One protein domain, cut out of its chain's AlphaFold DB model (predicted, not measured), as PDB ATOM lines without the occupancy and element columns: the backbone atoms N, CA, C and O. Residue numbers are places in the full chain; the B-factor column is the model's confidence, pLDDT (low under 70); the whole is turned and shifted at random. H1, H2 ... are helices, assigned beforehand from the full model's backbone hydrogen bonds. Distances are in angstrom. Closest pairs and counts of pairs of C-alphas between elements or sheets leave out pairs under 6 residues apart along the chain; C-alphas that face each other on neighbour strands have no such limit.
ATOM      1  N   SER A  77     -64.114 -51.894-215.524       90.62
ATOM      2  CA  SER A  77     -63.032 -52.401-214.673       90.62
ATOM      3  C   SER A  77     -63.428 -53.680-213.917       90.62
ATOM      4  O   SER A  77     -62.565 -54.384-213.380       90.62
ATOM      5  N   ASP A  78     -64.717 -54.047-213.896       89.75
ATOM      6  CA  ASP A  78     -65.166 -55.337-213.364       89.75
ATOM      7  C   ASP A  78     -64.798 -56.503-214.303       89.75
ATOM      8  O   ASP A  78     -65.569 -56.953-215.156       89.75
ATOM      9  N   ARG A  79     -63.597 -57.055-214.095       83.75
ATOM     10  CA  ARG A  79     -63.088 -58.233-214.823       83.75
ATOM     11  C   ARG A  79     -63.942 -59.494-214.664       83.75
ATOM     12  O   ARG A  79     -63.800 -60.429-215.449       83.75
ATOM     13  N   PHE A  80     -64.810 -59.551-213.661       85.44
ATOM     14  CA  PHE A  80     -65.638 -60.717-213.383       85.44
ATOM     15  C   PHE A  80     -66.996 -60.666-214.088       85.44
ATOM     16  O   PHE A  80     -67.701 -61.669-214.093       85.44
ATOM     17  N   ARG A  81     -67.346 -59.556-214.752       85.06
ATOM     18  CA  ARG A  81     -68.430 -59.548-215.752       85.06
ATOM     19  C   ARG A  81     -68.097 -60.422-216.961       85.06
ATOM     20  O   ARG A  81     -68.991 -60.898-217.657       85.06
ATOM     21  N   SER A  82     -66.810 -60.652-217.225       86.00
ATOM     22  CA  SER A  82     -66.376 -61.478-218.347       86.00
ATOM     23  C   SER A  82     -66.663 -62.958-218.090       86.00
ATOM     24  O   SER A  82     -65.982 -63.620-217.304       86.00
ATOM     25  N   ARG A  83     -67.628 -63.517-218.833       85.31
ATOM     26  CA  ARG A  83     -67.934 -64.959-218.823       85.31
ATOM     27  C   ARG A  83     -66.703 -65.812-219.145       85.31
ATOM     28  O   ARG A  83     -66.564 -66.894-218.584       85.31
ATOM     29  N   ARG A  84     -65.806 -65.323-220.010       84.38
ATOM     30  CA  ARG A  84     -64.558 -66.017-220.376       84.38
ATOM     31  C   ARG A  84     -63.612 -66.131-219.186       84.38
ATOM     32  O   ARG A  84     -63.117 -67.217-218.908       84.38
ATOM     33  N   VAL A  85     -63.441 -65.040-218.435       83.75
ATOM     34  CA  VAL A  85     -62.633 -65.033-217.207       83.75
ATOM     35  C   VAL A  85     -63.249 -65.962-216.163       83.75
ATOM     36  O   VAL A  85     -62.549 -66.788-215.586       83.75
ATOM     37  N   LEU A  86     -64.568 -65.890-215.953       86.62
ATOM     38  CA  LEU A  86     -65.249 -66.745-214.977       86.62
ATOM     39  C   LEU A  86     -65.214 -68.237-215.336       86.62
ATOM     40  O   LEU A  86     -65.186 -69.072-214.435       86.62
ATOM     41  N   ALA A  87     -65.235 -68.596-216.621       86.81
ATOM     42  CA  ALA A  87     -65.215 -69.992-217.061       86.81
ATOM     43  C   ALA A  87     -63.904 -70.715-216.712       86.81
ATOM     44  O   ALA A  87     -63.917 -71.924-216.508       86.81
ATOM     45  N   LYS A  88     -62.797 -69.975-216.604       84.31
ATOM     46  CA  LYS A  88     -61.464 -70.512-216.290       84.31
ATOM     47  C   LYS A  88     -61.211 -70.693-214.792       84.31
ATOM     48  O   LYS A  88     -60.188 -71.249-214.403       84.31
ATOM     49  N   LEU A  89     -62.109 -70.196-213.940       85.38
ATOM     50  CA  LEU A  89     -61.939 -70.232-212.492       85.38
ATOM     51  C   LEU A  89     -62.591 -71.481-211.879       85.38
ATOM     52  O   LEU A  89     -63.702 -71.845-212.279       85.38
ATOM     53  N   PRO A  90     -61.973 -72.093-210.849       89.25
ATOM     54  CA  PRO A  90     -62.608 -73.156-210.078       89.25
ATOM     55  C   PRO A  90     -63.973 -72.710-209.523       89.25
ATOM     56  O   PRO A  90     -64.098 -71.550-209.113       89.25
ATOM     57  N   PRO A  91     -64.982 -73.597-209.423       88.81
ATOM     58  CA  PRO A  91     -66.334 -73.219-209.001       88.81
ATOM     59  C   PRO A  91     -66.393 -72.454-207.673       88.81
ATOM     60  O   PRO A  91     -67.091 -71.447-207.583       88.81
ATOM     61  N   ALA A  92     -65.612 -72.873-206.671       87.94
ATOM     62  CA  ALA A  92     -65.562 -72.208-205.368       87.94
ATOM     63  C   ALA A  92     -64.975 -70.787-205.454       87.94
ATOM     64  O   ALA A  92     -65.477 -69.853-204.828       87.94
ATOM     65  N   VAL A  93     -63.936 -70.606-206.277       86.00
ATOM     66  CA  VAL A  93     -63.318 -69.297-206.524       86.00
ATOM     67  C   VAL A  93     -64.280 -68.401-207.289       86.00
ATOM     68  O   VAL A  93     -64.445 -67.244-206.920       86.00
ATOM     69  N   ARG A  94     -64.958 -68.936-208.309       86.38
ATOM     70  CA  ARG A  94     -65.988 -68.217-209.058       86.38
ATOM     71  C   ARG A  94     -67.111 -67.744-208.142       86.38
ATOM     72  O   ARG A  94     -67.414 -66.562-208.182       86.38
ATOM     73  N   ALA A  95     -67.660 -68.616-207.294       86.69
ATOM     74  CA  ALA A  95     -68.736 -68.268-206.366       86.69
ATOM     75  C   ALA A  95     -68.328 -67.130-205.417       86.69
ATOM     76  O   ALA A  95     -69.027 -66.123-205.328       86.69
ATOM     77  N   ARG A  96     -67.149 -67.236-204.789       85.56
ATOM     78  CA  ARG A  96     -66.603 -66.172-203.932       85.56
ATOM     79  C   ARG A  96     -66.375 -64.881-204.709       85.56
ATOM     80  O   ARG A  96     -66.660 -63.800-204.212       85.56
ATOM     81  N   LEU A  97     -65.816 -64.991-205.909       83.69
ATOM     82  CA  LEU A  97     -65.534 -63.838-206.737       83.69
ATOM     83  C   LEU A  97     -66.780 -63.282-207.382       83.69
ATOM     84  O   LEU A  97     -66.627 -62.204-207.889       83.69
ATOM     85  N   THR A  98     -67.956 -63.904-207.409       83.31
ATOM     86  CA  THR A  98     -69.215 -63.282-207.878       83.31
ATOM     87  C   THR A  98     -70.088 -62.762-206.741       83.31
ATOM     88  O   THR A  98     -71.058 -62.063-207.004       83.31
ATOM     89  N   ASP A  99     -69.736 -63.072-205.496       85.56
ATOM     90  CA  ASP A  99     -70.446 -62.596-204.315       85.56
ATOM     91  C   ASP A  99     -70.146 -61.111-204.042       85.56
ATOM     92  O   ASP A  99     -68.994 -60.699-203.872       85.56
ATOM     93  N   GLU A 100     -71.194 -60.288-204.005       78.88
ATOM     94  CA  GLU A 100     -71.069 -58.836-203.834       78.88
ATOM     95  C   GLU A 100     -70.499 -58.454-202.463       78.88
ATOM     96  O   GLU A 100     -69.725 -57.500-202.357       78.88
ATOM     97  N   ARG A 101     -70.830 -59.217-201.412       80.69
ATOM     98  CA  ARG A 101     -70.331 -58.964-200.052       80.69
ATOM     99  C   ARG A 101     -68.841 -59.270-199.957       80.69
ATOM    100  O   ARG A 101     -68.096 -58.487-199.379       80.69
ATOM    101  N   ALA A 102     -68.387 -60.357-200.573       80.19
ATOM    102  CA  ALA A 102     -66.985 -60.749-200.624       80.19
ATOM    103  C   ALA A 102     -66.119 -59.763-201.423       80.19
ATOM    104  O   ALA A 102     -64.913 -59.677-201.184       80.19
ATOM    105  N   ARG A 103     -66.715 -59.014-202.360       77.31
ATOM    106  CA  ARG A 103     -66.051 -57.935-203.110       77.31
ATOM    107  C   ARG A 103     -66.127 -56.566-202.435       77.31
ATOM    108  O   ARG A 103     -65.478 -55.628-202.908       77.31
ATOM    109  N   ALA A 104     -66.921 -56.420-201.376       72.00
ATOM    110  CA  ALA A 104     -67.110 -55.138-200.716       72.00
ATOM    111  C   ALA A 104     -65.760 -54.563-200.245       72.00
ATOM    112  O   ALA A 104     -64.915 -55.268-199.699       72.00
ATOM    113  N   GLY A 105     -65.543 -53.269-200.497       70.75
ATOM    114  CA  GLY A 105     -64.298 -52.568-200.157       70.75
ATOM    115  C   GLY A 105     -63.196 -52.627-201.223       70.75
ATOM    116  O   GLY A 105     -62.259 -51.834-201.160       70.75
ATOM    117  N   GLY A 106     -63.309 -53.487-202.240       79.56
ATOM    118  CA  GLY A 106     -62.374 -53.532-203.368       79.56
ATOM    119  C   GLY A 106     -62.782 -52.594-204.505       79.56
ATOM    120  O   GLY A 106     -63.586 -52.972-205.352       79.56
ATOM    121  N   SER A 107     -62.211 -51.387-204.579       82.38
ATOM    122  CA  SER A 107     -62.559 -50.429-205.644       82.38
ATOM    123  C   SER A 107     -61.952 -50.780-207.012       82.38
ATOM    124  O   SER A 107     -62.522 -50.440-208.036       82.38
ATOM    125  N   ILE A 108     -60.814 -51.479-207.060       86.62
ATOM    126  CA  ILE A 108     -60.055 -51.720-208.306       86.62
ATOM    127  C   ILE A 108     -60.844 -52.526-209.355       86.62
ATOM    128  O   ILE A 108     -60.640 -52.335-210.546       86.62
ATOM    129  N   THR A 109     -61.734 -53.426-208.935       88.00
ATOM    130  CA  THR A 109     -62.513 -54.293-209.840       88.00
ATOM    131  C   THR A 109     -63.997 -53.928-209.840       88.00
ATOM    132  O   THR A 109     -64.850 -54.814-209.834       88.00
ATOM    133  N   MET A 110     -64.310 -52.637-209.740       89.50
ATOM    134  CA  MET A 110     -65.671 -52.127-209.604       89.50
ATOM    135  C   MET A 110     -65.899 -50.963-210.568       89.50
ATOM    136  O   MET A 110     -64.999 -50.158-210.788       89.50
ATOM    137  N   ASP A 111     -67.123 -50.844-211.074       89.50
ATOM    138  CA  ASP A 111     -67.562 -49.725-211.909       89.50
ATOM    139  C   ASP A 111     -68.418 -48.727-211.103       89.50
ATOM    140  O   ASP A 111     -68.876 -49.031-209.990       89.50
ATOM    141  N   PRO A 112     -68.666 -47.511-211.621       86.62
ATOM    142  CA  PRO A 112     -69.698 -46.633-211.080       86.62
ATOM    143  C   PRO A 112     -71.079 -47.323-211.020       86.62
ATOM    144  O   PRO A 112     -71.399 -48.131-211.890       86.62
ATOM    145  N   PRO A 113     -71.926 -47.009-210.016       84.81
ATOM    146  CA  PRO A 113     -71.709 -46.044-208.932       84.81
ATOM    147  C   PRO A 113     -70.908 -46.601-207.741       84.81
ATOM    148  O   PRO A 113     -70.515 -45.830-206.863       84.81
ATOM    149  N   GLY A 114     -70.670 -47.914-207.683       84.12
ATOM    150  CA  GLY A 114     -69.991 -48.558-206.559       84.12
ATOM    151  C   GLY A 114     -68.569 -48.025-206.357       84.12
ATOM    152  O   GLY A 114     -68.225 -47.598-205.254       84.12
ATOM    153  N   HIS A 115     -67.784 -47.949-207.440       86.44
ATOM    154  CA  HIS A 115     -66.418 -47.417-207.404       86.44
ATOM    155  C   HIS A 115     -66.389 -45.991-206.849       86.44
ATOM    156  O   HIS A 115     -65.591 -45.681-205.964       86.44
ATOM    157  N   THR A 116     -67.307 -45.138-207.317       84.81
ATOM    158  CA  THR A 116     -67.426 -43.741-206.885       84.81
ATOM    159  C   THR A 116     -67.692 -43.641-205.383       84.81
ATOM    160  O   THR A 116     -67.046 -42.849-204.697       84.81
ATOM    161  N   ARG A 117     -68.591 -44.479-204.846       84.31
ATOM    162  CA  ARG A 117     -68.906 -44.513-203.408       84.31
ATOM    163  C   ARG A 117     -67.709 -44.971-202.575       84.31
ATOM    164  O   ARG A 117     -67.323 -44.266-201.642       84.31
ATOM    165  N   SER A 118     -67.095 -46.104-202.926       83.06
ATOM    166  CA  SER A 118     -65.939 -46.642-202.195       83.06
ATOM    167  C   SER A 118     -64.742 -45.694-202.242       83.06
ATOM    168  O   SER A 118     -64.135 -45.426-201.207       83.06
ATOM    169  N   ARG A 119     -64.437 -45.117-203.412       84.69
ATOM    170  CA  ARG A 119     -63.336 -44.159-203.573       84.69
ATOM    171  C   ARG A 119     -63.578 -42.888-202.763       84.69
ATOM    172  O   ARG A 119     -62.657 -42.445-202.088       84.69
ATOM    173  N   CYS A 120     -64.796 -42.335-202.777       81.81
ATOM    174  CA  CYS A 120     -65.148 -41.158-201.978       81.81
ATOM    175  C   CYS A 120     -64.924 -41.415-200.482       81.81
ATOM    176  O   CYS A 120     -64.257 -40.625-199.807       81.81
ATOM    177  N   TRP A 121     -65.411 -42.555-199.982       80.12
ATOM    178  CA  TRP A 121     -65.216 -42.948-198.590       80.12
ATOM    179  C   TRP A 121     -63.726 -43.069-198.234       80.12
ATOM    180  O   TRP A 121     -63.282 -42.441-197.273       80.12
ATOM    181  N   SER A 122     -62.931 -43.770-199.051       77.38
ATOM    182  CA  SER A 122     -61.484 -43.904-198.828       77.38
ATOM    183  C   SER A 122     -60.743 -42.566-198.907       77.38
ATOM    184  O   SER A 122     -59.884 -42.286-198.081       77.38
ATOM    185  N   THR A 123     -61.075 -41.690-199.861       77.81
ATOM    186  CA  THR A 123     -60.435 -40.363-199.950       77.81
ATOM    187  C   THR A 123     -60.753 -39.482-198.751       77.81
ATOM    188  O   THR A 123     -59.910 -38.691-198.333       77.81
ATOM    189  N   ARG A 124     -61.948 -39.631-198.165       74.19
ATOM    190  CA  ARG A 124     -62.324 -38.904-196.956       74.19
ATOM    191  C   ARG A 124     -61.465 -39.346-195.776       74.19
ATOM    192  O   ARG A 124     -60.955 -38.484-195.079       74.19
ATOM    193  N   THR A 125     -61.258 -40.648-195.586       70.94
ATOM    194  CA  THR A 125     -60.449 -41.179-194.474       70.94
ATOM    195  C   THR A 125     -58.946 -40.974-194.666       70.94
ATOM    196  O   THR A 125     -58.234 -40.776-193.689       70.94
ATOM    197  N   SER A 126     -58.457 -40.962-195.910       69.12
ATOM    198  CA  SER A 126     -57.052 -40.669-196.234       69.12
ATOM    199  C   SER A 126     -56.734 -39.173-196.339       69.12
ATOM    200  O   SER A 126     -55.576 -38.812-196.544       69.12
ATOM    201  N   SER A 127     -57.730 -38.290-196.220       67.00
ATOM    202  CA  SER A 127     -57.479 -36.854-196.128       67.00
ATOM    203  C   SER A 127     -56.697 -36.557-194.843       67.00
ATOM    204  O   SER A 127     -57.082 -37.068-193.789       67.00
ATOM    205  N   PRO A 128     -55.679 -35.677-194.867       60.91
ATOM    206  CA  PRO A 128     -54.947 -35.286-193.658       60.91
ATOM    207  C   PRO A 128     -55.847 -34.671-192.570       60.91
ATOM    208  O   PRO A 128     -55.468 -34.622-191.408       60.91
ATOM    209  N   ARG A 129     -57.067 -34.234-192.923       51.06
ATOM    210  CA  ARG A 129     -58.093 -33.768-191.974       51.06
ATOM    211  C   ARG A 129     -58.802 -34.887-191.199       51.06
ATOM    212  O   ARG A 129     -59.457 -34.594-190.207       51.06
TER     213      ARG A 129
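What this domain is: This is residues 77 to 129 of the 135 residues of an uncharacterized protein of Saccharothrix carnea (UniProt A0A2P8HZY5). What shape does the printed part make? It is an elongated, loosely folded chain with two short helices, H1 and H2, near each other at one end, and the longest helix, H3, set off at the other end, with the loop of residues 99 to 113 between H2 and H3. The last residues, 123 to 129, of which 123 to 125 belong to H3, stick out beyond the rest. What is it made of? The printed part has 53 residues with three named helices, H1, H2 and H3 in that order, and no named strand; its class is all helix, though under half of the residues, 25 of 53, are in named elements. How tightly is it folded? It is loose, with a radius of gyration of the C-alphas of 13.5 A, and the C-alphas span 44 by 17 by 14 A.

How they stand to each other: How do the first two helices stand to each other? H1, residues 83 to 87, and H2, residues 91 to 98, are close but not clearly touching, with 1 pair of C-alphas within 8 A. Their closest C-alphas are those of Leu 86 and Arg 94, 6.1 A apart, and their centres are 11.0 A apart. Does the last helix come near them? H3, residues 114 to 125, is apart from H1 and also apart from H2. Do the backbones of the helices keep their spacing? In H1, H2 and H3 every O i to N i+4 pair is within hydrogen-bond range.

Where its parts are: Where does the first helix begin? After residues 77 to 82, H1 begins at C-alpha 83, at (-67.934, -64.959, -218.823), and it runs from Arg 83 to Ala 87. Where is the second? H2 runs from Pro 91, with its C-alpha at (-66.334, -73.219, -209.001), to Thr 98, and its first and last C-alphas are 10.4 A apart. Where does the third end? H3 runs from Gly 114 to Thr 125, 17.1 A from first to last C-alpha, and C-alpha 125 is at (-60.449, -41.179, -194.474).

The domain as a whole: How far does it reach? The two C-alphas farthest apart are those of Ala 87 and Arg 129, at 44.6 A, while the first and last printed C-alphas, of Ser 77 and Arg 129, are 29.8 A apart. How are the helices joined? The printed part has no cut; a tight link of 3 residues joins H1 to H2, and a long link of 15 residues joins H2 to H3. Where is the model less sure? The mean pLDDT of the printed part is 82.0, and residues 126 to 129 are under 70.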